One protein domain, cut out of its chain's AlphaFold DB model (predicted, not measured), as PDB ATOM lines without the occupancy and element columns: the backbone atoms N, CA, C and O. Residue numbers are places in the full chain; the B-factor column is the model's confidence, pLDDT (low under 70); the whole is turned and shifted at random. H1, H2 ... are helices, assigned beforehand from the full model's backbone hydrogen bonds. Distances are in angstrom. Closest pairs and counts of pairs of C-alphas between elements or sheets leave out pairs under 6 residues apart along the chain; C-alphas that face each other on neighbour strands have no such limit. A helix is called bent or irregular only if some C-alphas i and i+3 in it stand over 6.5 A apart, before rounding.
ATOM      1  N   GLU A  94      81.705  68.350  23.529       79.94
ATOM      2  CA  GLU A  94      80.376  67.724  23.397       79.94
ATOM      3  C   GLU A  94      80.111  67.077  22.017       79.94
ATOM      4  O   GLU A  94      79.262  66.186  21.871       79.94
ATOM      5  N   ALA A  95      80.840  67.508  20.982       83.56
ATOM      6  CA  ALA A  95      80.699  66.984  19.627       83.56
ATOM      7  C   ALA A  95      81.393  65.625  19.438       83.56
ATOM      8  O   ALA A  95      81.053  64.902  18.501       83.56
ATOM      9  N   TYR A  96      82.338  65.255  20.307       89.62
ATOM     10  CA  TYR A  96      83.088  64.007  20.178       89.62
ATOM     11  C   TYR A  96      82.251  62.761  20.521       89.62
ATOM     12  O   TYR A  96      81.255  62.805  21.250       89.62
ATOM     13  N   ALA A  97      82.650  61.626  19.947       90.81
ATOM     14  CA  ALA A  97      82.123  60.304  20.257       90.81
ATOM     15  C   ALA A  97      82.852  59.690  21.462       90.81
ATOM     16  O   ALA A  97      84.081  59.618  21.488       90.81
ATOM     17  N   GLU A  98      82.084  59.168  22.417       91.12
ATOM     18  CA  GLU A  98      82.588  58.507  23.633       91.12
ATOM     19  C   GLU A  98      83.228  57.135  23.366       91.12
ATOM     20  O   GLU A  98      83.974  56.619  24.193       91.12
ATOM     21  N   SER A  99      82.940  56.512  22.217       92.38
ATOM     22  CA  SER A  99      83.471  55.196  21.849       92.38
ATOM     23  C   SER A  99      83.504  54.979  20.335       92.38
ATOM     24  O   SER A  99      82.776  55.622  19.578       92.38
ATOM     25  N   VAL A 100      84.305  54.003  19.890       91.44
ATOM     26  CA  VAL A 100      84.294  53.510  18.498       91.44
ATOM     27  C   VAL A 100      82.896  53.020  18.099       91.44
ATOM     28  O   VAL A 100      82.423  53.345  17.012       91.44
ATOM     29  N   SER A 101      82.192  52.323  18.994       92.19
ATOM     30  CA  SER A 101      80.821  51.858  18.762       92.19
ATOM     31  C   SER A 101      79.851  53.016  18.499       92.19
ATOM     32  O   SER A 101      79.027  52.917  17.596       92.19
ATOM     33  N   ALA A 102      79.985  54.143  19.206       92.12
ATOM     34  CA  ALA A 102      79.157  55.329  18.971       92.12
ATOM     35  C   ALA A 102      79.379  55.957  17.578       92.12
ATOM     36  O   ALA A 102      78.445  56.518  17.005       92.12
ATOM     37  N   VAL A 103      80.581  55.828  16.998       92.56
ATOM     38  CA  VAL A 103      80.843  56.214  15.598       92.56
ATOM     39  C   VAL A 103      80.205  55.215  14.632       92.56
ATOM     40  O   VAL A 103      79.498  55.624  13.712       92.56
ATOM     41  N   LEU A 104      80.425  53.914  14.840       92.62
ATOM     42  CA  LEU A 104      79.929  52.853  13.952       92.62
ATOM     43  C   LEU A 104      78.391  52.782  13.918       92.62
ATOM     44  O   LEU A 104      77.813  52.536  12.865       92.62
ATOM     45  N   CYS A 105      77.729  53.060  15.041       93.19
ATOM     46  CA  CYS A 105      76.270  53.136  15.155       93.19
ATOM     47  C   CYS A 105      75.699  54.536  14.851       93.19
ATOM     48  O   CYS A 105      74.506  54.770  15.053       93.19
ATOM     49  N   SER A 106      76.518  55.488  14.392       94.19
ATOM     50  CA  SER A 106      76.046  56.837  14.069       94.19
ATOM     51  C   SER A 106      75.117  56.836  12.848       94.19
ATOM     52  O   SER A 106      75.276  56.038  11.919       94.19
ATOM     53  N   LYS A 107      74.144  57.760  12.823       94.25
ATOM     54  CA  LYS A 107      73.130  57.845  11.754       94.25
ATOM     55  C   LYS A 107      73.765  57.934  10.366       94.25
ATOM     56  O   LYS A 107      73.281  57.302   9.433       94.25
ATOM     57  N   PHE A 108      74.860  58.684  10.239       93.38
ATOM     58  CA  PHE A 108      75.589  58.803   8.980       93.38
ATOM     59  C   PHE A 108      76.184  57.471   8.518       93.38
ATOM     60  O   PHE A 108      76.020  57.128   7.351       93.38
ATOM     61  N   VAL A 109      76.814  56.699   9.410       93.62
ATOM     62  CA  VAL A 109      77.392  55.393   9.052       93.62
ATOM     63  C   VAL A 109      76.303  54.416   8.621       93.62
ATOM     64  O   VAL A 109      76.453  53.777   7.586       93.62
ATOM     65  N   VAL A 110      75.178  54.356   9.338       93.56
ATOM     66  CA  VAL A 110      74.045  53.487   8.972       93.56
ATOM     67  C   VAL A 110      73.474  53.859   7.596       93.56
ATOM     68  O   VAL A 110      73.277  52.983   6.756       93.56
ATOM     69  N   VAL A 111      73.266  55.153   7.321       92.38
ATOM     70  CA  VAL A 111      72.787  55.622   6.007       92.38
ATOM     71  C   VAL A 111      73.802  55.322   4.899       92.38
ATOM     72  O   VAL A 111      73.410  54.826   3.846       92.38
ATOM     73  N   GLN A 112      75.097  55.558   5.133       90.88
ATOM     74  CA  GLN A 112      76.157  55.216   4.180       90.88
ATOM     75  C   GLN A 112      76.191  53.710   3.894       90.88
ATOM     76  O   GLN A 112      76.289  53.321   2.737       90.88
ATOM     77  N   VAL A 113      76.055  52.856   4.916       91.50
ATOM     78  CA  VAL A 113      75.995  51.396   4.744       91.50
ATOM     79  C   VAL A 113      74.826  51.005   3.840       91.50
ATOM     80  O   VAL A 113      75.037  50.271   2.880       91.50
ATOM     81  N   ILE A 114      73.622  51.530   4.085       91.69
ATOM     82  CA  ILE A 114      72.436  51.229   3.264       91.69
ATOM     83  C   ILE A 114      72.643  51.688   1.813       91.69
ATOM     84  O   ILE A 114      72.433  50.908   0.884       91.69
ATOM     85  N   LEU A 115      73.096  52.929   1.606       89.19
ATOM     86  CA  LEU A 115      73.344  53.475   0.268       89.19
ATOM     87  C   LEU A 115      74.427  52.688  -0.482       89.19
ATOM     88  O   LEU A 115      74.264  52.416  -1.670       89.19
ATOM     89  N   ASN A 116      75.491  52.274   0.206       87.81
ATOM     90  CA  ASN A 116      76.585  51.519  -0.397       87.81
ATOM     91  C   ASN A 116      76.209  50.058  -0.665       87.81
ATOM     92  O   ASN A 116      76.645  49.522  -1.675       87.81
ATOM     93  N   VAL A 117      75.359  49.426   0.152       88.81
ATOM     94  CA  VAL A 117      74.769  48.111  -0.171       88.81
ATOM     95  C   VAL A 117      73.945  48.206  -1.456       88.81
ATOM     96  O   VAL A 117      74.156  47.417  -2.374       88.81
ATOM     97  N   VAL A 118      73.064  49.209  -1.572       88.38
ATOM     98  CA  VAL A 118      72.270  49.430  -2.794       88.38
ATOM     99  C   VAL A 118      73.178  49.715  -3.997       88.38
ATOM    100  O   VAL A 118      72.989  49.118  -5.056       88.38
ATOM    101  N   ALA A 119      74.204  50.558  -3.846       83.75
ATOM    102  CA  ALA A 119      75.169  50.846  -4.909       83.75
ATOM    103  C   ALA A 119      76.000  49.613  -5.315       83.75
ATOM    104  O   ALA A 119      76.244  49.414  -6.505       83.75
ATOM    105  N   SER A 120      76.378  48.754  -4.365       81.31
ATOM    106  CA  SER A 120      77.088  47.489  -4.606       81.31
ATOM    107  C   SER A 120      76.220  46.398  -5.239       81.31
ATOM    108  O   SER A 120      76.775  45.428  -5.747       81.31
ATOM    109  N   ILE A 121      74.890  46.555  -5.240       84.25
ATOM    110  CA  ILE A 121      73.950  45.712  -5.997       84.25
ATOM    111  C   ILE A 121      73.727  46.300  -7.395       84.25
ATOM    112  O   ILE A 121      73.940  45.629  -8.404       84.25
ATOM    113  N   VAL A 122      73.333  47.577  -7.466       82.44
ATOM    114  CA  VAL A 122      72.993  48.258  -8.726       82.44
ATOM    115  C   VAL A 122      74.215  48.402  -9.634       82.44
ATOM    116  O   VAL A 122      74.096  48.193 -10.837       82.44
ATOM    117  N   GLY A 123      75.388  48.719  -9.083       76.56
ATOM    118  CA  GLY A 123      76.625  48.938  -9.837       76.56
ATOM    119  C   GLY A 123      77.017  47.742 -10.708       76.56
ATOM    120  O   GLY A 123      77.084  47.902 -11.928       76.56
ATOM    121  N   PRO A 124      77.222  46.537 -10.140       74.31
ATOM    122  CA  PRO A 124      77.496  45.341 -10.929       74.31
ATOM    123  C   PRO A 124      76.361  44.998 -11.901       74.31
ATOM    124  O   PRO A 124      76.647  44.731 -13.063       74.31
ATOM    125  N   ILE A 125      75.085  45.080 -11.491       77.56
ATOM    126  CA  ILE A 125      73.941  44.801 -12.386       77.56
ATOM    127  C   ILE A 125      73.944  45.732 -13.608       77.56
ATOM    128  O   ILE A 125      73.760  45.265 -14.730       77.56
ATOM    129  N   VAL A 126      74.193  47.031 -13.420       76.19
ATOM    130  CA  VAL A 126      74.287  48.009 -14.516       76.19
ATOM    131  C   VAL A 126      75.536  47.772 -15.362       76.19
ATOM    132  O   VAL A 126      75.442  47.840 -16.583       76.19
ATOM    133  N   MET A 127      76.683  47.446 -14.762       72.81
ATOM    134  CA  MET A 127      77.908  47.129 -15.508       72.81
ATOM    135  C   MET A 127      77.732  45.892 -16.392       72.81
ATOM    136  O   MET A 127      78.001  45.965 -17.589       72.81
ATOM    137  N   PHE A 128      77.229  44.785 -15.839       71.69
ATOM    138  CA  PHE A 128      76.903  43.584 -16.610       71.69
ATOM    139  C   PHE A 128      75.814  43.872 -17.650       71.69
ATOM    140  O   PHE A 128      75.947  43.464 -18.800       71.69
ATOM    141  N   GLY A 129      74.776  44.633 -17.292       69.62
ATOM    142  CA  GLY A 129      73.732  45.066 -18.218       69.62
ATOM    143  C   GLY A 129      74.285  45.847 -19.411       69.62
ATOM    144  O   GLY A 129      73.940  45.537 -20.545       69.62
ATOM    145  N   LEU A 130      75.186  46.807 -19.185       68.81
ATOM    146  CA  LEU A 130      75.846  47.569 -20.246       68.81
ATOM    147  C   LEU A 130      76.775  46.686 -21.084       68.81
ATOM    148  O   LEU A 130      76.674  46.709 -22.306       68.81
ATOM    149  N   LEU A 131      77.633  45.879 -20.457       67.44
ATOM    150  CA  LEU A 131      78.537  44.968 -21.164       67.44
ATOM    151  C   LEU A 131      77.758  44.014 -22.081       67.44
ATOM    152  O   LEU A 131      78.027  43.968 -23.279       67.44
ATOM    153  N   PHE A 132      76.739  43.325 -21.565       65.81
ATOM    154  CA  PHE A 132      75.995  42.329 -22.338       65.81
ATOM    155  C   PHE A 132      74.964  42.933 -23.310       65.81
ATOM    156  O   PHE A 132      74.759  42.375 -24.387       65.81
ATOM    157  N   ALA A 133      74.345  44.081 -23.004       60.22
ATOM    158  CA  ALA A 133      73.397  44.724 -23.924       60.22
ATOM    159  C   ALA A 133      74.076  45.537 -25.041       60.22
ATOM    160  O   ALA A 133      73.520  45.636 -26.138       60.22
ATOM    161  N   VAL A 134      75.255  46.122 -24.785       57.28
ATOM    162  CA  VAL A 134      75.974  46.955 -25.768       57.28
ATOM    163  C   VAL A 134      76.896  46.118 -26.654       57.28
ATOM    164  O   VAL A 134      76.938  46.370 -27.856       57.28
ATOM    165  N   LEU A 135      77.599  45.110 -26.116       54.81
ATOM    166  CA  LEU A 135      78.545  44.315 -26.917       54.81
ATOM    167  C   LEU A 135      77.866  43.286 -27.838       54.81
ATOM    168  O   LEU A 135      78.494  42.857 -28.801       54.81
ATOM    169  N   LYS A 136      76.597  42.918 -27.584       51.34
ATOM    170  CA  LYS A 136      75.768  42.029 -28.437       51.34
ATOM    171  C   LYS A 136      76.485  40.762 -28.944       51.34
ATOM    172  O   LYS A 136      76.276  40.324 -30.074       51.34
ATOM    173  N   GLN A 137      77.316  40.165 -28.101       48.72
ATOM    174  CA  GLN A 137      77.981  38.887 -28.347       48.72
ATOM    175  C   GLN A 137      77.696  37.939 -27.177       48.72
ATOM    176  O   GLN A 137      77.313  38.384 -26.097       48.72
ATOM    177  N   GLY A 138      77.866  36.638 -27.400       53.62
ATOM    178  CA  GLY A 138      77.699  35.606 -26.374       53.62
ATOM    179  C   GLY A 138      76.279  35.029 -26.254       53.62
ATOM    180  O   GLY A 138      75.299  35.655 -26.659       53.62
ATOM    181  N   PRO A 139      76.156  33.782 -25.772       50.78
ATOM    182  CA  PRO A 139      76.603  33.311 -24.458       50.78
ATOM    183  C   PRO A 139      78.121  33.281 -24.263       50.78
ATOM    184  O   PRO A 139      78.867  33.000 -25.193       50.78
ATOM    185  N   TYR A 140      78.556  33.564 -23.036       57.47
ATOM    186  CA  TYR A 140      79.957  33.521 -22.615       57.47
ATOM    187  C   TYR A 140      80.173  32.368 -21.641       57.47
ATOM    188  O   TYR A 140      79.347  32.178 -20.737       57.47
ATOM    189  N   ASP A 141      81.299  31.675 -21.793       52.69
ATOM    190  CA  ASP A 141      81.790  30.708 -20.818       52.69
ATOM    191  C   ASP A 141      82.140  31.408 -19.499       52.69
ATOM    192  O   ASP A 141      82.652  32.530 -19.473       52.69
ATOM    193  N   SER A 142      81.853  30.733 -18.389       48.31
ATOM    194  CA  SER A 142      82.007  31.260 -17.027       48.31
ATOM    195  C   SER A 142      83.438  31.614 -16.653       48.31
ATOM    196  O   SER A 142      83.672  32.522 -15.854       48.31
ATOM    197  N   ASP A 143      84.367  30.889 -17.261       51.22
ATOM    198  CA  ASP A 143      85.797  30.937 -16.991       51.22
ATOM    199  C   ASP A 143      86.504  31.850 -18.010       51.22
ATOM    200  O   ASP A 143      87.726  32.013 -17.973       51.22
ATOM    201  N   GLY A 144      85.728  32.464 -18.915       56.03
ATOM    202  CA  GLY A 144      86.203  33.421 -19.900       56.03
ATOM    203  C   GLY A 144      86.922  34.593 -19.220       56.03
ATOM    204  O   GLY A 144      86.402  35.158 -18.244       56.03
ATOM    205  N   PRO A 145      88.110  34.997 -19.710       56.44
ATOM    206  CA  PRO A 145      88.891  36.077 -19.108       56.44
ATOM    207  C   PRO A 145      88.135  37.416 -19.072       56.44
ATOM    208  O   PRO A 145      88.461  38.280 -18.259       56.44
ATOM    209  N   GLU A 146      87.096  37.582 -19.891       58.81
ATOM    210  CA  GLU A 146      86.174  38.715 -19.887       58.81
ATOM    211  C   GLU A 146      85.329  38.756 -18.603       58.81
ATOM    212  O   GLU A 146      85.231  39.799 -17.955       58.81
ATOM    213  N   LEU A 147      84.745  37.624 -18.197       57.12
ATOM    214  CA  LEU A 147      83.902  37.515 -16.999       57.12
ATOM    215  C   LEU A 147      84.728  37.579 -15.719       57.12
ATOM    216  O   LEU A 147      84.351  38.282 -14.777       57.12
ATOM    217  N   VAL A 148      85.894  36.930 -15.719       58.44
ATOM    218  CA  VAL A 148      86.882  37.063 -14.645       58.44
ATOM    219  C   VAL A 148      87.351  38.522 -14.556       58.44
ATOM    220  O   VAL A 148      87.239  39.136 -13.497       58.44
ATOM    221  N   GLY A 149      87.779  39.136 -15.662       57.50
ATOM    222  CA  GLY A 149      88.241  40.528 -15.691       57.50
ATOM    223  C   GLY A 149      87.198  41.536 -15.196       57.50
ATOM    224  O   GLY A 149      87.526  42.424 -14.406       57.50
ATOM    225  N   VAL A 150      85.928  41.374 -15.579       59.22
ATOM    226  CA  VAL A 150      84.821  42.222 -15.099       59.22
ATOM    227  C   VAL A 150      84.505  41.957 -13.623       59.22
ATOM    228  O   VAL A 150      84.260  42.906 -12.871       59.22
ATOM    229  N   GLY A 151      84.558  40.701 -13.174       61.12
ATOM    230  CA  GLY A 151      84.361  40.342 -11.770       61.12
ATOM    231  C   GLY A 151      85.423  40.958 -10.856       61.12
ATOM    232  O   GLY A 151      85.101  41.680  -9.912       61.12
ATOM    233  N   TRP A 152      86.698  40.764 -11.188       61.06
ATOM    234  CA  TRP A 152      87.825  41.335 -10.447       61.06
ATOM    235  C   TRP A 152      87.878  42.867 -10.554       61.06
ATOM    236  O   TRP A 152      88.091  43.552  -9.552       61.06
ATOM    237  N   GLY A 153      87.617  43.427 -11.739       59.34
ATOM    238  CA  GLY A 153      87.577  44.874 -11.956       59.34
ATOM    239  C   GLY A 153      86.475  45.567 -11.150       59.34
ATOM    240  O   GLY A 153      86.731  46.588 -10.511       59.34
ATOM    241  N   SER A 154      85.265  45.001 -11.112       60.00
ATOM    242  CA  SER A 154      84.156  45.558 -10.322       60.00
ATOM    243  C   SER A 154      84.378  45.421  -8.810       60.00
ATOM    244  O   SER A 154      84.103  46.380  -8.083       60.00
ATOM    245  N   LEU A 155      84.968  44.311  -8.344       59.31
ATOM    246  CA  LEU A 155      85.377  44.117  -6.943       59.31
ATOM    247  C   LEU A 155      86.393  45.151  -6.449       59.31
ATOM    248  O   LEU A 155      86.351  45.530  -5.281       59.31
ATOM    249  N   ILE A 156      87.304  45.602  -7.313       61.72
ATOM    250  CA  ILE A 156      88.338  46.581  -6.952       61.72
ATOM    251  C   ILE A 156      87.804  48.013  -7.100       61.72
ATOM    252  O   ILE A 156      87.973  48.840  -6.201       61.72
ATOM    253  N   MET A 157      87.129  48.315  -8.212       62.56
ATOM    254  CA  MET A 157      86.706  49.680  -8.538       62.56
ATOM    255  C   MET A 157      85.481  50.145  -7.743       62.56
ATOM    256  O   MET A 157      85.411  51.322  -7.394       62.56
ATOM    257  N   SER A 158      84.523  49.263  -7.425       64.25
ATOM    258  CA  SER A 158      83.301  49.667  -6.711       64.25
ATOM    259  C   SER A 158      83.583  50.159  -5.279       64.25
ATOM    260  O   SER A 158      83.212  51.300  -4.985       64.25
ATOM    261  N   PRO A 159      84.314  49.424  -4.410       63.22
ATOM    262  CA  PRO A 159      84.678  49.923  -3.082       63.22
ATOM    263  C   PRO A 159      85.540  51.186  -3.152       63.22
ATOM    264  O   PRO A 159      85.328  52.119  -2.383       63.22
ATOM    265  N   LEU A 160      86.482  51.248  -4.099       66.56
ATOM    266  CA  LEU A 160      87.372  52.393  -4.286       66.56
ATOM    267  C   LEU A 160      86.597  53.675  -4.642       66.56
ATOM    268  O   LEU A 160      86.847  54.718  -4.040       66.56
ATOM    269  N   LEU A 161      85.610  53.599  -5.542       68.62
ATOM    270  CA  LEU A 161      84.739  54.730  -5.886       68.62
ATOM    271  C   LEU A 161      83.803  55.126  -4.732       68.62
ATOM    272  O   LEU A 161      83.645  56.316  -4.452       68.62
ATOM    273  N   ILE A 162      83.224  54.144  -4.032       71.25
ATOM    274  CA  ILE A 162      82.404  54.362  -2.829       71.25
ATOM    275  C   ILE A 162      83.204  55.136  -1.770       71.25
ATOM    276  O   ILE A 162      82.750  56.163  -1.256       71.25
ATOM    277  N   PHE A 163      84.431  54.698  -1.488       70.75
ATOM    278  CA  PHE A 163      85.318  55.354  -0.533       70.75
ATOM    279  C   PHE A 163      85.771  56.744  -0.983       70.75
ATOM    280  O   PHE A 163      85.793  57.669  -0.167       70.75
ATOM    281  N   MET A 164      86.084  56.927  -2.270       77.12
ATOM    282  CA  MET A 164      86.409  58.246  -2.822       77.12
ATOM    283  C   MET A 164      85.278  59.253  -2.609       77.12
ATOM    284  O   MET A 164      85.555  60.423  -2.365       77.12
ATOM    285  N   MET A 165      84.019  58.818  -2.657       82.81
ATOM    286  CA  MET A 165      82.852  59.701  -2.555       82.81
ATOM    287  C   MET A 165      82.313  59.877  -1.126       82.81
ATOM    288  O   MET A 165      81.631  60.868  -0.851       82.81
ATOM    289  N   MET A 166      82.659  58.986  -0.194       84.25
ATOM    290  CA  MET A 166      82.238  59.033   1.214       84.25
ATOM    291  C   MET A 166      82.421  60.410   1.911       84.25
ATOM    292  O   MET A 166      81.506  60.830   2.628       84.25
ATOM    293  N   PRO A 167      83.511  61.179   1.689       86.38
ATOM    294  CA  PRO A 167      83.679  62.518   2.266       86.38
ATOM    295  C   PRO A 167      82.646  63.579   1.856       86.38
ATOM    296  O   PRO A 167      82.491  64.583   2.555       86.38
ATOM    297  N   VAL A 168      81.954  63.408   0.723       87.94
ATOM    298  CA  VAL A 168      81.166  64.477   0.072       87.94
ATOM    299  C   VAL A 168      80.009  64.991   0.940       87.94
ATOM    300  O   VAL A 168      79.652  66.168   0.838       87.94
ATOM    301  N   ALA A 169      79.453  64.142   1.808       87.31
ATOM    302  CA  ALA A 169      78.340  64.465   2.707       87.31
ATOM    303  C   ALA A 169      78.748  64.601   4.192       87.31
ATOM    304  O   ALA A 169      77.895  64.871   5.037       87.31
ATOM    305  N   MET A 170      80.036  64.439   4.527       89.31
ATOM    306  CA  MET A 170      80.512  64.547   5.914       89.31
ATOM    307  C   MET A 170      80.306  65.929   6.562       89.31
ATOM    308  O   MET A 170      79.991  65.938   7.750       89.31
ATOM    309  N   PRO A 171      80.436  67.084   5.868       88.06
ATOM    310  CA  PRO A 171      80.198  68.387   6.496       88.06
ATOM    311  C   PRO A 171      78.775  68.518   7.042       88.06
ATOM    312  O   PRO A 171      78.607  68.753   8.233       88.06
ATOM    313  N   GLU A 172      77.762  68.269   6.208       88.25
ATOM    314  CA  GLU A 172      76.354  68.314   6.612       88.25
ATOM    315  C   GLU A 172      76.039  67.273   7.698       88.25
ATOM    316  O   GLU A 172      75.269  67.551   8.612       88.25
ATOM    317  N   ALA A 173      76.656  66.087   7.644       89.56
ATOM    318  CA  ALA A 173      76.461  65.055   8.660       89.56
ATOM    319  C   ALA A 173      77.036  65.437  10.035       89.56
ATOM    320  O   ALA A 173      76.455  65.074  11.058       89.56
ATOM    321  N   VAL A 174      78.152  66.170  10.074       89.62
ATOM    322  CA  VAL A 174      78.750  66.673  11.320       89.62
ATOM    323  C   VAL A 174      78.001  67.908  11.824       89.62
ATOM    324  O   VAL A 174      77.700  67.983  13.012       89.62
ATOM    325  N   GLU A 175      77.604  68.823  10.935       86.69
ATOM    326  CA  GLU A 175      76.745  69.975  11.266       86.69
ATOM    327  C   GLU A 175      75.383  69.534  11.842       86.69
ATOM    328  O   GLU A 175      74.883  70.151  12.779       86.69
ATOM    329  N   ALA A 176      74.808  68.433  11.345       88.06
ATOM    330  CA  ALA A 176      73.569  67.842  11.862       88.06
ATOM    331  C   ALA A 176      73.759  66.933  13.097       88.06
ATOM    332  O   ALA A 176      72.782  66.363  13.591       88.06
ATOM    333  N   GLY A 177      74.994  66.722  13.575       87.69
ATOM    334  CA  GLY A 177      75.303  65.799  14.678       87.69
ATOM    335  C   GLY A 177      75.054  64.312  14.368       87.69
ATOM    336  O   GLY A 177      74.985  63.489  15.279       87.69
ATOM    337  N   TRP A 178      74.895  63.948  13.091       92.69
ATOM    338  CA  TRP A 178      74.676  62.571  12.621       92.69
ATOM    339  C   TRP A 178      75.969  61.764  12.496       92.69
ATOM    340  O   TRP A 178      75.909  60.535  12.435       92.69
ATOM    341  N   PHE A 179      77.109  62.449  12.436       93.12
ATOM    342  CA  PHE A 179      78.451  61.886  12.459       93.12
ATOM    343  C   PHE A 179      79.286  62.653  13.485       93.12
ATOM    344  O   PHE A 179      79.227  63.881  13.526       93.12
ATOM    345  N   LYS A 180      80.049  61.944  14.321       90.56
ATOM    346  CA  LYS A 180      80.837  62.541  15.406       90.56
ATOM    347  C   LYS A 180      82.335  62.254  15.228       90.56
ATOM    348  O   LYS A 180      82.674  61.103  14.941       90.56
ATOM    349  N   PRO A 181      83.234  63.241  15.423       91.12
ATOM    350  CA  PRO A 181      84.668  62.986  15.533       91.12
ATOM    351  C   PRO A 181      84.980  62.042  16.696       91.12
ATOM    352  O   PRO A 181      84.317  62.081  17.732       91.12
ATOM    353  N   ILE A 182      86.042  61.252  16.571       91.25
ATOM    354  CA  ILE A 182      86.591  60.444  17.665       91.25
ATOM    355  C   ILE A 182      88.039  60.842  17.958       91.25
ATOM    356  O   ILE A 182      88.824  61.117  17.042       91.25
ATOM    357  N   ARG A 183      88.390  60.875  19.248       88.38
ATOM    358  CA  ARG A 183      89.765  61.105  19.699       88.38
ATOM    359  C   ARG A 183      90.615  59.865  19.499       88.38
ATOM    360  O   ARG A 183      90.163  58.736  19.693       88.38
ATOM    361  N   LEU A 184      91.888  60.091  19.194       84.00
ATOM    362  CA  LEU A 184      92.899  59.032  19.099       84.00
ATOM    363  C   LEU A 184      93.026  58.189  20.379       84.00
ATOM    364  O   LEU A 184      93.387  57.012  20.313       84.00
ATOM    365  N   GLU A 185      92.750  58.797  21.530       85.25
ATOM    366  CA  GLU A 185      92.747  58.181  22.861       85.25
ATOM    367  C   GLU A 185      91.608  57.161  22.995       85.25
ATOM    368  O   GLU A 185      91.850  55.995  23.317       85.25
ATOM    369  N   THR A 186      90.388  57.566  22.624       86.88
ATOM    370  CA  THR A 186      89.157  56.760  22.656       86.88
ATOM    371  C   THR A 186      89.227  55.507  21.775       86.88
ATOM    372  O   THR A 186      88.578  54.501  22.063       86.88
ATOM    373  N   CYS A 187      90.051  55.512  20.721       84.06
ATOM    374  CA  CYS A 187      90.278  54.329  19.885       84.06
ATOM    375  C   CYS A 187      90.942  53.162  20.648       84.06
ATOM    376  O   CYS A 187      90.786  52.008  20.246       84.06
ATOM    377  N   GLY A 188      91.670  53.417  21.745       82.94
ATOM    378  CA  GLY A 188      92.146  52.382  22.672       82.94
ATOM    379  C   GLY A 188      92.827  51.176  22.001       82.94
ATOM    380  O   GLY A 188      93.836  51.333  21.305       82.94
ATOM    381  N   ARG A 189      92.261  49.977  22.225       85.06
ATOM    382  CA  ARG A 189      92.723  48.684  21.676       85.06
ATOM    383  C   ARG A 189      92.456  48.507  20.175       85.06
ATOM    384  O   ARG A 189      93.165  47.734  19.539       85.06
ATOM    385  N   TRP A 190      91.496  49.228  19.587       85.75
ATOM    386  CA  TRP A 190      91.169  49.098  18.158       85.75
ATOM    387  C   TRP A 190      92.351  49.447  17.253       85.75
ATOM    388  O   TRP A 190      92.478  48.873  16.181       85.75
ATOM    389  N   ARG A 191      93.266  50.306  17.718       85.44
ATOM    390  CA  ARG A 191      94.503  50.689  17.013       85.44
ATOM    391  C   ARG A 191      95.468  49.521  16.756       85.44
ATOM    392  O   ARG A 191      96.326  49.648  15.892       85.44
ATOM    393  N   ILE A 192      95.335  48.406  17.487       82.69
ATOM    394  CA  ILE A 192      96.136  47.185  17.283       82.69
ATOM    395  C   ILE A 192      95.637  46.422  16.047       82.69
ATOM    396  O   ILE A 192      96.436  45.970  15.235       82.69
ATOM    397  N   PHE A 193      94.316  46.312  15.886       83.31
ATOM    398  CA  PHE A 193      93.673  45.586  14.781       83.31
ATOM    399  C   PHE A 193      93.458  46.457  13.535       83.31
ATOM    400  O   PHE A 193      93.460  45.963  12.412       83.31
ATOM    401  N   LEU A 194      93.270  47.763  13.736       87.06
ATOM    402  CA  LEU A 194      93.003  48.767  12.711       87.06
ATOM    403  C   LEU A 194      94.128  49.817  12.756       87.06
ATOM    404  O   LEU A 194      93.951  50.889  13.346       87.06
ATOM    405  N   PRO A 195      95.304  49.538  12.163       83.31
ATOM    406  CA  PRO A 195      96.475  50.407  12.276       83.31
ATOM    407  C   PRO A 195      96.249  51.797  11.663       83.31
ATOM    408  O   PRO A 195      96.876  52.756  12.104       83.31
ATOM    409  N   PHE A 196      95.290  51.946  10.738       82.62
ATOM    410  CA  PHE A 196      94.853  53.237  10.191       82.62
ATOM    411  C   PHE A 196      94.186  54.180  11.215       82.62
ATOM    412  O   PHE A 196      93.968  55.349  10.905       82.62
ATOM    413  N   LEU A 197      93.887  53.704  12.431       84.69
ATOM    414  CA  LEU A 197      93.495  54.529  13.584       84.69
ATOM    415  C   LEU A 197      94.704  55.013  14.412       84.69
ATOM    416  O   LEU A 197      94.530  55.583  15.491       84.69
ATOM    417  N   GLY A 198      95.928  54.726  13.964       81.44
ATOM    418  CA  GLY A 198      97.169  55.112  14.626       81.44
ATOM    419  C   GLY A 198      97.562  56.578  14.414       81.44
ATOM    420  O   GLY A 198      96.916  57.345  13.708       81.44
ATOM    421  N   THR A 199      98.681  56.967  15.024       78.81
ATOM    422  CA  THR A 199      99.232  58.336  14.980       78.81
ATOM    423  C   THR A 199     100.240  58.572  13.851       78.81
ATOM    424  O   THR A 199     100.655  59.711  13.623       78.81
ATOM    425  N   HIS A 200     100.673  57.512  13.157       80.69
ATOM    426  CA  HIS A 200     101.711  57.595  12.132       80.69
ATOM    427  C   HIS A 200     101.267  58.450  10.936       80.69
ATOM    428  O   HIS A 200     100.123  58.367  10.488       80.69
ATOM    429  N   ARG A 201     102.181  59.262  10.384       79.56
ATOM    430  CA  ARG A 201     101.847  60.265   9.353       79.56
ATOM    431  C   ARG A 201     101.239  59.664   8.083       79.56
ATOM    432  O   ARG A 201     100.397  60.318   7.480       79.56
ATOM    433  N   CYS A 202     101.599  58.431   7.709       80.88
ATOM    434  CA  CYS A 202     100.994  57.772   6.545       80.88
ATOM    435  C   CYS A 202      99.471  57.607   6.682       80.88
ATOM    436  O   CYS A 202      98.772  57.671   5.680       80.88
ATOM    437  N   TRP A 203      98.928  57.487   7.899       81.31
ATOM    438  CA  TRP A 203      97.485  57.339   8.120       81.31
ATOM    439  C   TRP A 203      96.691  58.630   7.934       81.31
ATOM    440  O   TRP A 203      95.465  58.590   7.988       81.31
ATOM    441  N   ARG A 204      97.356  59.758   7.660       77.12
ATOM    442  CA  ARG A 204      96.708  61.006   7.227       77.12
ATOM    443  C   ARG A 204      96.379  60.994   5.731       77.12
ATOM    444  O   ARG A 204      95.336  61.508   5.326       77.12
ATOM    445  N   TRP A 205      97.152  60.243   4.944       77.31
ATOM    446  CA  TRP A 205      96.937  60.088   3.510       77.31
ATOM    447  C   TRP A 205      95.718  59.199   3.260       77.31
ATOM    448  O   TRP A 205      95.687  58.032   3.667       77.31
ATOM    449  N   ALA A 206      94.718  59.725   2.547       76.06
ATOM    450  CA  ALA A 206      93.517  58.961   2.221       76.06
ATOM    451  C   ALA A 206      93.835  57.652   1.462       76.06
ATOM    452  O   ALA A 206      93.352  56.614   1.921       76.06
ATOM    453  N   PRO A 207      94.693  57.613   0.418       76.44
ATOM    454  CA  PRO A 207      95.069  56.359  -0.241       76.44
ATOM    455  C   PRO A 207      95.634  55.303   0.707       76.44
ATOM    456  O   PRO A 207      95.252  54.144   0.619       76.44
ATOM    457  N   ALA A 208      96.500  55.687   1.650       80.06
ATOM    458  CA  ALA A 208      97.140  54.739   2.560       80.06
ATOM    459  C   ALA A 208      96.135  54.093   3.528       80.06
ATOM    460  O   ALA A 208      96.188  52.880   3.740       80.06
ATOM    461  N   ARG A 209      95.174  54.867   4.061       81.75
ATOM    462  CA  ARG A 209      94.066  54.309   4.860       81.75
ATOM    463  C   ARG A 209      93.234  53.314   4.049       81.75
ATOM    464  O   ARG A 209      92.925  52.240   4.553       81.75
ATOM    465  N   HIS A 210      92.913  53.642   2.796       77.69
ATOM    466  CA  HIS A 210      92.060  52.803   1.949       77.69
ATOM    467  C   HIS A 210      92.770  51.564   1.404       77.69
ATOM    468  O   HIS A 210      92.152  50.508   1.348       77.69
ATOM    469  N   LEU A 211      94.064  51.644   1.087       77.25
ATOM    470  CA  LEU A 211      94.883  50.478   0.744       77.25
ATOM    471  C   LEU A 211      95.052  49.544   1.947       77.25
ATOM    472  O   LEU A 211      94.947  48.332   1.795       77.25
ATOM    473  N   CYS A 212      95.252  50.085   3.153       81.88
ATOM    474  CA  CYS A 212      95.303  49.277   4.370       81.88
ATOM    475  C   CYS A 212      93.955  48.610   4.669       81.88
ATOM    476  O   CYS A 212      93.919  47.409   4.930       81.88
ATOM    477  N   LEU A 213      92.847  49.350   4.574       79.69
ATOM    478  CA  LEU A 213      91.507  48.794   4.749       79.69
ATOM    479  C   LEU A 213      91.186  47.737   3.680       79.69
ATOM    480  O   LEU A 213      90.730  46.651   4.020       79.69
ATOM    481  N   GLY A 214      91.486  48.018   2.411       74.62
ATOM    482  CA  GLY A 214      91.334  47.078   1.301       74.62
ATOM    483  C   GLY A 214      92.208  45.831   1.447       74.62
ATOM    484  O   GLY A 214      91.754  44.742   1.118       74.62
ATOM    485  N   GLY A 215      93.414  45.957   2.009       75.62
ATOM    486  CA  GLY A 215      94.282  44.828   2.344       75.62
ATOM    487  C   GLY A 215      93.740  43.980   3.499       75.62
ATOM    488  O   GLY A 215      93.665  42.763   3.372       75.62
ATOM    489  N   LEU A 216      93.300  44.606   4.597       77.50
ATOM    490  CA  LEU A 216      92.697  43.914   5.748       77.50
ATOM    491  C   LEU A 216      91.418  43.161   5.357       77.50
ATOM    492  O   LEU A 216      91.254  41.993   5.704       77.50
ATOM    493  N   VAL A 217      90.539  43.821   4.600       73.81
ATOM    494  CA  VAL A 217      89.341  43.213   4.011       73.81
ATOM    495  C   VAL A 217      89.766  42.104   3.045       73.81
ATOM    496  O   VAL A 217      89.308  40.973   3.169       73.81
ATOM    497  N   GLY A 218      90.698  42.378   2.135       70.12
ATOM    498  CA  GLY A 218      91.157  41.421   1.134       70.12
ATOM    499  C   GLY A 218      91.689  40.114   1.727       70.12
ATOM    500  O   GLY A 218      91.287  39.046   1.275       70.12
ATOM    501  N   ILE A 219      92.516  40.178   2.774       76.88
ATOM    502  CA  ILE A 219      93.101  38.996   3.434       76.88
ATOM    503  C   ILE A 219      92.030  38.055   4.005       76.88
ATOM    504  O   ILE A 219      92.208  36.842   3.964       76.88
ATOM    505  N   VAL A 220      90.916  38.582   4.524       73.69
ATOM    506  CA  VAL A 220      89.826  37.763   5.087       73.69
ATOM    507  C   VAL A 220      88.848  37.318   4.000       73.69
ATOM    508  O   VAL A 220      88.412  36.165   3.963       73.69
ATOM    509  N   TYR A 221      88.485  38.236   3.110       72.19
ATOM    510  CA  TYR A 221      87.367  38.043   2.201       72.19
ATOM    511  C   TYR A 221      87.763  37.383   0.870       72.19
ATOM    512  O   TYR A 221      86.998  36.541   0.410       72.19
ATOM    513  N   PHE A 222      88.950  37.626   0.287       70.12
ATOM    514  CA  PHE A 222      89.368  36.897  -0.932       70.12
ATOM    515  C   PHE A 222      89.482  35.376  -0.719       70.12
ATOM    516  O   PHE A 222      88.934  34.641  -1.539       70.12
ATOM    517  N   PRO A 223      90.108  34.857   0.360       73.44
ATOM    518  CA  PRO A 223      90.097  33.417   0.622       73.44
ATOM    519  C   PRO A 223      88.679  32.882   0.822       73.44
ATOM    520  O   PRO A 223      88.351  31.825   0.294       73.44
ATOM    521  N   SER A 224      87.821  33.640   1.514       72.38
ATOM    522  CA  SER A 224      86.417  33.279   1.742       72.38
ATOM    523  C   SER A 224      85.619  33.209   0.429       72.38
ATOM    524  O   SER A 224      84.855  32.269   0.234       72.38
ATOM    525  N   LEU A 225      85.836  34.146  -0.501       71.19
ATOM    526  CA  LEU A 225      85.266  34.136  -1.854       71.19
ATOM    527  C   LEU A 225      85.668  32.872  -2.618       71.19
ATOM    528  O   LEU A 225      84.803  32.198  -3.170       71.19
ATOM    529  N   LEU A 226      86.964  32.546  -2.624       69.69
ATOM    530  CA  LEU A 226      87.503  31.375  -3.321       69.69
ATOM    531  C   LEU A 226      87.013  30.060  -2.694       69.69
ATOM    532  O   LEU A 226      86.640  29.147  -3.423       69.69
ATOM    533  N   LEU A 227      86.936  29.977  -1.360       73.25
ATOM    534  CA  LEU A 227      86.368  28.834  -0.638       73.25
ATOM    535  C   LEU A 227      84.881  28.632  -0.966       73.25
ATOM    536  O   LEU A 227      84.478  27.514  -1.275       73.25
ATOM    537  N   ILE A 228      84.068  29.694  -0.945       71.69
ATOM    538  CA  ILE A 228      82.636  29.594  -1.271       71.69
ATOM    539  C   ILE A 228      82.446  29.227  -2.750       71.69
ATOM    540  O   ILE A 228      81.661  28.330  -3.061       71.69
ATOM    541  N   ALA A 229      83.197  29.856  -3.658       66.94
ATOM    542  CA  ALA A 229      83.162  29.532  -5.082       66.94
ATOM    543  C   ALA A 229      83.576  28.074  -5.358       66.94
ATOM    544  O   ALA A 229      82.943  27.406  -6.165       66.94
ATOM    545  N   HIS A 230      84.588  27.548  -4.669       67.38
ATOM    546  CA  HIS A 230      85.059  26.184  -4.908       67.38
ATOM    547  C   HIS A 230      84.157  25.111  -4.272       67.38
ATOM    548  O   HIS A 230      83.807  24.135  -4.932       67.38
ATOM    549  N   TYR A 231      83.757  25.285  -3.006       69.88
ATOM    550  CA  TYR A 231      83.080  24.233  -2.231       69.88
ATOM    551  C   TYR A 231      81.550  24.325  -2.201       69.88
ATOM    552  O   TYR A 231      80.901  23.301  -2.012       69.88
ATOM    553  N   VAL A 232      80.963  25.517  -2.354       66.31
ATOM    554  CA  VAL A 232      79.494  25.700  -2.294       66.31
ATOM    555  C   VAL A 232      78.883  25.753  -3.693       66.31
ATOM    556  O   VAL A 232      77.761  25.299  -3.897       66.31
ATOM    557  N   MET A 233      79.623  26.305  -4.654       61.34
ATOM    558  CA  MET A 233      79.146  26.556  -6.016       61.34
ATOM    559  C   MET A 233      79.612  25.515  -7.048       61.34
ATOM    560  O   MET A 233      79.012  25.416  -8.117       61.34
ATOM    561  N   GLY A 234      80.639  24.722  -6.724       58.31
ATOM    562  CA  GLY A 234      81.181  23.677  -7.593       58.31
ATOM    563  C   GLY A 234      82.163  24.184  -8.663       58.31
ATOM    564  O   GLY A 234      82.408  25.384  -8.781       58.31
ATOM    565  N   PRO A 235      82.756  23.266  -9.451       57.22
ATOM    566  CA  PRO A 235      83.824  23.588 -10.400       57.22
ATOM    567  C   PRO A 235      83.349  24.318 -11.664       57.22
ATOM    568  O   PRO A 235      84.183  24.830 -12.400       57.22
ATOM    569  N   THR A 236      82.042  24.356 -11.934       55.31
ATOM    570  CA  THR A 236      81.450  24.993 -13.117       55.31
ATOM    571  C   THR A 236      80.225  25.809 -12.714       55.31
ATOM    572  O   THR A 236      79.184  25.279 -12.325       55.31
ATOM    573  N   LEU A 237      80.339  27.132 -12.812       58.69
ATOM    574  CA  LEU A 237      79.269  28.073 -12.484       58.69
ATOM    575  C   LEU A 237      78.610  28.589 -13.755       58.69
ATOM    576  O   LEU A 237      79.304  29.007 -14.661       58.69
ATOM    577  N   SER A 238      77.279  28.684 -13.828       61.97
ATOM    578  CA  SER A 238      76.687  29.432 -14.949       61.97
ATOM    579  C   SER A 238      77.055  30.919 -14.847       61.97
ATOM    580  O   SER A 238      77.078  31.482 -13.749       61.97
ATOM    581  N   THR A 239      77.249  31.593 -15.981       64.31
ATOM    582  CA  THR A 239      77.510  33.044 -16.048       64.31
ATOM    583  C   THR A 239      76.494  33.872 -15.247       64.31
ATOM    584  O   THR A 239      76.864  34.825 -14.563       64.31
ATOM    585  N   ARG A 240      75.213  33.474 -15.235       66.69
ATOM    586  CA  ARG A 240      74.181  34.114 -14.397       66.69
ATOM    587  C   ARG A 240      74.414  33.879 -12.903       66.69
ATOM    588  O   ARG A 240      74.239  34.805 -12.117       66.69
ATOM    589  N   THR A 241      74.810  32.670 -12.516       71.38
ATOM    590  CA  THR A 241      75.131  32.331 -11.123       71.38
ATOM    591  C   THR A 241      76.346  33.122 -10.639       71.38
ATOM    592  O   THR A 241      76.296  33.672  -9.544       71.38
ATOM    593  N   LEU A 242      77.390  33.261 -11.465       69.44
ATOM    594  CA  LEU A 242      78.582  34.052 -11.140       69.44
ATOM    595  C   LEU A 242      78.251  35.543 -10.944       69.44
ATOM    596  O   LEU A 242      78.701  36.147  -9.972       69.44
ATOM    597  N   ILE A 243      77.411  36.122 -11.810       71.81
ATOM    598  CA  ILE A 243      76.934  37.512 -11.686       71.81
ATOM    599  C   ILE A 243      76.174  37.725 -10.369       71.81
ATOM    600  O   ILE A 243      76.488  38.651  -9.619       71.81
ATOM    601  N   TRP A 244      75.194  36.869 -10.063       75.56
ATOM    602  CA  TRP A 244      74.404  36.991  -8.832       75.56
ATOM    603  C   TRP A 244      75.224  36.712  -7.573       75.56
ATOM    604  O   TRP A 244      75.054  37.405  -6.572       75.56
ATOM    605  N   PHE A 245      76.156  35.761  -7.628       76.50
ATOM    606  CA  PHE A 245      77.115  35.519  -6.555       76.50
ATOM    607  C   PHE A 245      77.946  36.764  -6.261       76.50
ATOM    608  O   PHE A 245      78.034  37.181  -5.106       76.50
ATOM    609  N   LEU A 246      78.489  37.395  -7.306       74.88
ATOM    610  CA  LEU A 246      79.289  38.604  -7.174       74.88
ATOM    611  C   LEU A 246      78.481  39.756  -6.569       74.88
ATOM    612  O   LEU A 246      78.975  40.406  -5.655       74.88
ATOM    613  N   VAL A 247      77.238  39.957  -7.022       79.56
ATOM    614  CA  VAL A 247      76.286  40.949  -6.480       79.56
ATOM    615  C   VAL A 247      75.999  40.710  -4.994       79.56
ATOM    616  O   VAL A 247      76.070  41.638  -4.189       79.56
ATOM    617  N   CYS A 248      75.689  39.472  -4.604       82.50
ATOM    618  CA  CYS A 248      75.436  39.126  -3.205       82.50
ATOM    619  C   CYS A 248      76.692  39.310  -2.342       82.50
ATOM    620  O   CYS A 248      76.608  39.790  -1.212       82.50
ATOM    621  N   TYR A 249      77.862  38.974  -2.882       78.38
ATOM    622  CA  TYR A 249      79.139  39.115  -2.200       78.38
ATOM    623  C   TYR A 249      79.555  40.590  -2.039       78.38
ATOM    624  O   TYR A 249      79.873  41.003  -0.924       78.38
ATOM    625  N   THR A 250      79.470  41.432  -3.077       79.25
ATOM    626  CA  THR A 250      79.728  42.885  -2.960       79.25
ATOM    627  C   THR A 250      78.751  43.558  -1.999       79.25
ATOM    628  O   THR A 250      79.160  44.423  -1.218       79.25
ATOM    629  N   ALA A 251      77.482  43.143  -2.001       84.50
ATOM    630  CA  ALA A 251      76.481  43.600  -1.041       84.50
ATOM    631  C   ALA A 251      76.825  43.188   0.402       84.50
ATOM    632  O   ALA A 251      76.699  44.009   1.308       84.50
ATOM    633  N   ALA A 252      77.312  41.961   0.625       84.06
ATOM    634  CA  ALA A 252      77.748  41.484   1.941       84.06
ATOM    635  C   ALA A 252      79.042  42.161   2.437       84.06
ATOM    636  O   ALA A 252      79.214  42.354   3.642       84.06
ATOM    637  N   LEU A 253      79.936  42.565   1.526       81.31
ATOM    638  CA  LEU A 253      81.136  43.340   1.858       81.31
ATOM    639  C   LEU A 253      80.831  44.799   2.207       81.31
ATOM    640  O   LEU A 253      81.524  45.378   3.046       81.31
ATOM    641  N   ALA A 254      79.828  45.415   1.577       84.62
ATOM    642  CA  ALA A 254      79.586  46.851   1.701       84.62
ATOM    643  C   ALA A 254      79.420  47.355   3.158       84.62
ATOM    644  O   ALA A 254      79.999  48.406   3.451       84.62
ATOM    645  N   PRO A 255      78.736  46.657   4.093       88.50
ATOM    646  CA  PRO A 255      78.613  47.095   5.483       88.50
ATOM    647  C   PRO A 255      79.944  47.218   6.254       88.50
ATOM    648  O   PRO A 255      80.252  48.337   6.674       88.50
ATOM    649  N   PRO A 256      80.767  46.159   6.437       86.75
ATOM    650  CA  PRO A 256      82.029  46.273   7.176       86.75
ATOM    651  C   PRO A 256      83.019  47.222   6.489       86.75
ATOM    652  O   PRO A 256      83.657  48.034   7.159       86.75
ATOM    653  N   VAL A 257      83.093  47.176   5.156       84.81
ATOM    654  CA  VAL A 257      83.926  48.057   4.322       84.81
ATOM    655  C   VAL A 257      83.561  49.526   4.575       84.81
ATOM    656  O   VAL A 257      84.416  50.320   4.970       84.81
ATOM    657  N   THR A 258      82.280  49.883   4.458       88.50
ATOM    658  CA  THR A 258      81.786  51.252   4.687       88.50
ATOM    659  C   THR A 258      81.998  51.714   6.126       88.50
ATOM    660  O   THR A 258      82.477  52.830   6.348       88.50
ATOM    661  N   ALA A 259      81.659  50.878   7.109       90.31
ATOM    662  CA  ALA A 259      81.732  51.243   8.519       90.31
ATOM    663  C   ALA A 259      83.180  51.525   8.963       90.31
ATOM    664  O   ALA A 259      83.442  52.532   9.628       90.31
ATOM    665  N   LEU A 260      84.135  50.700   8.522       88.19
ATOM    666  CA  LEU A 260      85.561  50.895   8.792       88.19
ATOM    667  C   LEU A 260      86.154  52.095   8.036       88.19
ATOM    668  O   LEU A 260      86.966  52.824   8.608       88.19
ATOM    669  N   GLY A 261      85.724  52.355   6.796       87.69
ATOM    670  CA  GLY A 261      86.135  53.554   6.054       87.69
ATOM    671  C   GLY A 261      85.664  54.839   6.732       87.69
ATOM    672  O   GLY A 261      86.463  55.748   6.970       87.69
ATOM    673  N   CYS A 262      84.392  54.878   7.147       91.00
ATOM    674  CA  CYS A 262      83.851  55.973   7.951       91.00
ATOM    675  C   CYS A 262      84.654  56.160   9.243       91.00
ATOM    676  O   CYS A 262      85.049  57.282   9.550       91.00
ATOM    677  N   LEU A 263      84.957  55.082   9.973       90.88
ATOM    678  CA  LEU A 263      85.759  55.150  11.198       90.88
ATOM    679  C   LEU A 263      87.166  55.727  10.947       90.88
ATOM    680  O   LEU A 263      87.643  56.535  11.741       90.88
ATOM    681  N   GLY A 264      87.804  55.388   9.821       88.38
ATOM    682  CA  GLY A 264      89.091  55.964   9.412       88.38
ATOM    683  C   GLY A 264      89.041  57.475   9.138       88.38
ATOM    684  O   GLY A 264      90.020  58.181   9.398       88.38
ATOM    685  N   TYR A 265      87.902  57.990   8.665       89.00
ATOM    686  CA  TYR A 265      87.653  59.431   8.531       89.00
ATOM    687  C   TYR A 265      87.199  60.104   9.830       89.00
ATOM    688  O   TYR A 265      87.466  61.290   9.992       89.00
ATOM    689  N   ALA A 266      86.548  59.386  10.751       90.19
ATOM    690  CA  ALA A 266      86.036  59.938  12.009       90.19
ATOM    691  C   ALA A 266      87.144  60.436  12.950       90.19
ATOM    692  O   ALA A 266      86.892  61.297  13.794       90.19
ATOM    693  N   VAL A 267      88.361  59.895  12.838       89.19
ATOM    694  CA  VAL A 267      89.488  60.304  13.685       89.19
ATOM    695  C   VAL A 267      89.771  61.793  13.474       89.19
ATOM    696  O   VAL A 267      89.942  62.245  12.344       89.19
ATOM    697  N   GLU A 268      89.821  62.566  14.557       84.69
ATOM    698  CA  GLU A 268      89.762  64.039  14.526       84.69
ATOM    699  C   GLU A 268      90.754  64.724  13.567       84.69
ATOM    700  O   GLU A 268      90.405  65.691  12.885       84.69
ATOM    701  N   HIS A 269      91.973  64.185  13.469       81.31
ATOM    702  CA  HIS A 269      93.044  64.712  12.626       81.31
ATOM    703  C   HIS A 269      92.848  64.409  11.130       81.31
ATOM    704  O   HIS A 269      93.495  65.046  10.304       81.31
ATOM    705  N   ASN A 270      91.956  63.475  10.785       84.19
ATOM    706  CA  ASN A 270      91.502  63.196   9.421       84.19
ATOM    707  C   ASN A 270      90.198  63.948   9.116       84.19
ATOM    708  O   ASN A 270      90.031  64.474   8.012       84.19
ATOM    709  N   LEU A 271      89.283  64.042  10.091       85.44
ATOM    710  CA  LEU A 271      87.968  64.649   9.885       85.44
ATOM    711  C   LEU A 271      88.047  66.158   9.635       85.44
ATOM    712  O   LEU A 271      87.424  66.655   8.697       85.44
ATOM    713  N   ALA A 272      88.816  66.896  10.440       82.06
ATOM    714  CA  ALA A 272      88.852  68.355  10.334       82.06
ATOM    715  C   ALA A 272      89.443  68.868   8.998       82.06
ATOM    716  O   ALA A 272      88.806  69.732   8.383       82.06
ATOM    717  N   PRO A 273      90.565  68.324   8.469       79.00
ATOM    718  CA  PRO A 273      91.020  68.641   7.112       79.00
ATOM    719  C   PRO A 273      89.979  68.270   6.051       79.00
ATOM    720  O   PRO A 273      89.684  69.086   5.179       79.00
ATOM    721  N   THR A 274      89.353  67.093   6.172       83.75
ATOM    722  CA  THR A 274      88.318  66.624   5.236       83.75
ATOM    723  C   THR A 274      87.139  67.603   5.167       83.75
ATOM    724  O   THR A 274      86.772  68.051   4.081       83.75
ATOM    725  N   ILE A 275      86.585  68.032   6.308       84.81
ATOM    726  CA  ILE A 275      85.509  69.041   6.347       84.81
ATOM    727  C   ILE A 275      85.988  70.381   5.779       84.81
ATOM    728  O   ILE A 275      85.268  71.005   4.995       84.81
ATOM    729  N   GLY A 276      87.206  70.814   6.123       79.81
ATOM    730  CA  GLY A 276      87.819  72.034   5.593       79.81
ATOM    731  C   GLY A 276      87.893  72.037   4.063       79.81
ATOM    732  O   GLY A 276      87.476  73.009   3.427       79.81
ATOM    733  N   MET A 277      88.329  70.924   3.467       77.38
ATOM    734  CA  MET A 277      88.360  70.722   2.016       77.38
ATOM    735  C   MET A 277      86.957  70.660   1.403       77.38
ATOM    736  O   MET A 277      86.757  71.146   0.293       77.38
ATOM    737  N   MET A 278      85.951  70.142   2.108       82.19
ATOM    738  CA  MET A 278      84.576  70.052   1.598       82.19
ATOM    739  C   MET A 278      83.731  71.325   1.832       82.19
ATOM    740  O   MET A 278      82.522  71.322   1.575       82.19
ATOM    741  N   ARG A 279      84.332  72.450   2.254       70.25
ATOM    742  CA  ARG A 279      83.611  73.723   2.472       70.25
ATOM    743  C   ARG A 279      82.936  74.292   1.204       70.25
ATOM    744  O   ARG A 279      83.418  74.066   0.086       70.25
ATOM    745  N   PRO A 280      81.791  74.991   1.368       67.94
ATOM    746  CA  PRO A 280      80.659  74.845   0.455       67.94
ATOM    747  C   PRO A 280      80.610  75.844  -0.708       67.94
ATOM    748  O   PRO A 280      81.256  76.888  -0.727       67.94
ATOM    749  N   HIS A 281      79.718  75.534  -1.648       74.44
ATOM    750  CA  HIS A 281      79.127  76.478  -2.590       74.44
ATOM    751  C   HIS A 281      77.625  76.630  -2.275       74.44
ATOM    752  O   HIS A 281      77.007  75.673  -1.798       74.44
ATOM    753  N   LYS A 282      77.026  77.804  -2.532       80.44
ATOM    754  CA  LYS A 282      75.603  78.057  -2.212       80.44
ATOM    755  C   LYS A 282      74.664  77.125  -2.990       80.44
ATOM    756  O   LYS A 282      73.841  76.444  -2.390       80.44
ATOM    757  N   ASN A 283      74.828  77.050  -4.314       86.94
ATOM    758  CA  ASN A 283      74.073  76.119  -5.160       86.94
ATOM    759  C   ASN A 283      74.515  74.658  -4.882       86.94
ATOM    760  O   ASN A 283      75.726  74.401  -4.915       86.94
ATOM    761  N   PRO A 284      73.570  73.724  -4.631       83.56
ATOM    762  CA  PRO A 284      73.863  72.356  -4.202       83.56
ATOM    763  C   PRO A 284      74.537  71.508  -5.285       83.56
ATOM    764  O   PRO A 284      75.490  70.805  -4.977       83.56
ATOM    765  N   CYS A 285      74.134  71.610  -6.555       85.06
ATOM    766  CA  CYS A 285      74.680  70.771  -7.627       85.06
ATOM    767  C   CYS A 285      76.180  71.032  -7.839       85.06
ATOM    768  O   CYS A 285      76.990  70.106  -7.853       85.06
ATOM    769  N   ILE A 286      76.576  72.309  -7.902       85.56
ATOM    770  CA  ILE A 286      77.993  72.694  -8.005       85.56
ATOM    771  C   ILE A 286      78.734  72.525  -6.662       85.56
ATOM    772  O   ILE A 286      79.948  72.315  -6.674       85.56
ATOM    773  N   ARG A 287      78.045  72.506  -5.506       86.75
ATOM    774  CA  ARG A 287      78.648  72.057  -4.234       86.75
ATOM    775  C   ARG A 287      79.038  70.580  -4.315       86.75
ATOM    776  O   ARG A 287      80.205  70.271  -4.084       86.75
ATOM    777  N   THR A 288      78.114  69.704  -4.704       85.44
ATOM    778  CA  THR A 288      78.361  68.263  -4.861       85.44
ATOM    779  C   THR A 288      79.459  67.995  -5.885       85.44
ATOM    780  O   THR A 288      80.407  67.287  -5.564       85.44
ATOM    781  N   LEU A 289      79.418  68.627  -7.065       86.56
ATOM    782  CA  LEU A 289      80.445  68.442  -8.100       86.56
ATOM    783  C   LEU A 289      81.840  68.903  -7.640       86.56
ATOM    784  O   LEU A 289      82.819  68.179  -7.815       86.56
ATOM    785  N   LYS A 290      81.948  70.079  -7.000       85.94
ATOM    786  CA  LYS A 290      83.233  70.572  -6.461       85.94
ATOM    787  C   LYS A 290      83.766  69.676  -5.346       85.94
ATOM    788  O   LYS A 290      84.976  69.481  -5.263       85.94
ATOM    789  N   ARG A 291      82.891  69.124  -4.502       88.31
ATOM    790  CA  ARG A 291      83.284  68.160  -3.468       88.31
ATOM    791  C   ARG A 291      83.710  66.824  -4.058       88.31
ATOM    792  O   ARG A 291      84.746  66.334  -3.645       88.31
ATOM    793  N   ALA A 292      82.992  66.288  -5.044       86.69
ATOM    794  CA  ALA A 292      83.378  65.071  -5.756       86.69
ATOM    795  C   ALA A 292      84.784  65.209  -6.363       86.69
ATOM    796  O   ALA A 292      85.660  64.392  -6.094       86.69
ATOM    797  N   ALA A 293      85.044  66.312  -7.077       85.56
ATOM    798  CA  ALA A 293      86.360  66.606  -7.641       85.56
ATOM    799  C   ALA A 293      87.461  66.724  -6.566       85.56
ATOM    800  O   ALA A 293      88.557  66.198  -6.746       85.56
ATOM    801  N   ARG A 294      87.177  67.369  -5.423       85.94
ATOM    802  CA  ARG A 294      88.119  67.432  -4.290       85.94
ATOM    803  C   ARG A 294      88.333  66.072  -3.630       85.94
ATOM    804  O   ARG A 294      89.456  65.775  -3.249       85.94
ATOM    805  N   ALA A 295      87.288  65.259  -3.509       85.31
ATOM    806  CA  ALA A 295      87.349  63.954  -2.869       85.31
ATOM    807  C   ALA A 295      88.167  62.973  -3.720       85.31
ATOM    808  O   ALA A 295      89.064  62.332  -3.191       85.31
ATOM    809  N   VAL A 296      87.994  62.980  -5.047       83.31
ATOM    810  CA  VAL A 296      88.906  62.310  -5.993       83.31
ATOM    811  C   VAL A 296      90.332  62.881  -5.889       83.31
ATOM    812  O   VAL A 296      91.302  62.129  -5.807       83.31
ATOM    813  N   GLY A 297      90.480  64.208  -5.804       80.94
ATOM    814  CA  GLY A 297      91.777  64.878  -5.637       80.94
ATOM    815  C   GLY A 297      92.563  64.450  -4.388       80.94
ATOM    816  O   GLY A 297      93.781  64.309  -4.469       80.94
ATOM    817  N   MET A 298      91.879  64.161  -3.271       77.06
ATOM    818  CA  MET A 298      92.489  63.617  -2.042       77.06
ATOM    819  C   MET A 298      93.131  62.234  -2.237       77.06
ATOM    820  O   MET A 298      93.942  61.828  -1.407       77.06
ATOM    821  N   TYR A 299      92.765  61.501  -3.293       75.25
ATOM    822  CA  TYR A 299      93.349  60.197  -3.610       75.25
ATOM    823  C   TYR A 299      94.420  60.280  -4.696       75.25
ATOM    824  O   TYR A 299      95.381  59.515  -4.659       75.25
ATOM    825  N   LEU A 300      94.268  61.200  -5.653       75.81
ATOM    826  CA  LEU A 300      95.199  61.351  -6.774       75.81
ATOM    827  C   LEU A 300      96.446  62.182  -6.439       75.81
ATOM    828  O   LEU A 300      97.447  62.066  -7.142       75.81
ATOM    829  N   CYS A 301      96.411  63.026  -5.402       67.00
ATOM    830  CA  CYS A 301      97.532  63.898  -5.059       67.00
ATOM    831  C   CYS A 301      97.906  63.802  -3.566       67.00
ATOM    832  O   CYS A 301      97.123  64.217  -2.709       67.00
TER     833      CYS A 301
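Overview. This is residues 94 to 301 of the 339 residues of a protein of Pelagomonas calceolata (UniProt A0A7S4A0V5). Four long helices, H2, H3, H6 and the bent H7, make a bundle. At one end of it H9 crosses H3 and H8 stands across H3, with the short H1, H4 and H5 near that end; at the opposite end residues 133 to 138 stick out. The printed part has 208 residues with nine named helices, H1 to H9 in order, and no named strand: all helix. It is compact, with a radius of gyration of the C-alphas of 18.8 A, and spans 58 by 43 by 29 A.

Along the chain. The longest helix, H3, is residues 145 to 175, 47.1 A from C-alpha 145 at (88.891, 36.077, -19.108); it has a kink of 46 degrees near residue 169 and is irregular, C-alphas 168 and 171 being 7.6 A apart. H2 is residues 107 to 135, 41.3 A, and H6 residues 206 to 231, 36.5 A, with a kink of 37 degrees near residue 218. H7, residues 239 to 266, was assigned as one helix by its hydrogen bonds but is bent, C-alphas 252 and 255 being 6.7 A apart; its arms are H7a, residues 239 to 252, and H7b, residues 255 to 266. H1 is residues 100 to 104, H4 190 to 193, H5 201 to 204 and H8 268 to 277. H9, residues 284 to 300, ends at C-alpha 300 (95.199, 61.351, -6.774).

Arrangement. H3 and H2 form a helical hairpin, opposite ways at a shallow tilt of 33 degrees, only just short of steep; their closest C-alphas, of Ala 173 and Phe 108, are 6.3 A apart. H3 touches H7b with residues 159 to 166 alone, closest at Phe 163 and Gly 261, 6.9 A between C-alphas. H9 touches H3 at a steep tilt of 59 degrees, C-alphas of Arg 291 and Val 168 being closest at 5.5 A. H8 is about perpendicular to H3, 88 degrees, and touches it, closest C-alphas Ile 275 and Pro 171, 5.4 A. H2 touches H7a, opposite ways at 17 degrees, a shallow tilt, closest C-alphas Val 117 and Ala 251, 4.9 A. H6 touches H7b, opposite ways at a shallow tilt of 12 degrees, closest C-alphas Arg 209 and Gly 264, 6.9 A. H1 touches H7b, closest C-alphas Leu 104 and Ala 259, 5.9 A. H5 and H6 only just touch, only at the corner, with 3 pairs of C-alphas within 8 A; the closest, of Trp 203 and Arg 209, are 5.6 A apart. H4 touches no helix; H2 and H6 are apart. Each O i to N i+4 pair is within hydrogen-bond range in H1, H7a and H7b, against 24 of 25 in H2, 19 of 27 in H3, 19 of 22 in H6, 5 of 6 in H8 and 12 of 13 in H9; H4 and H5 are too short for such a pair.

Size, cuts and confidence. The C-alphas farthest apart, of Glu 94 and Gly 138, are 59.3 A apart. The printed part has no cut; the link from H3 to H4, residues 176 to 189, is long. Mean pLDDT of the printed part is 78.0; 49 residues are under 70, among them 129 to 161 and 229 to 240.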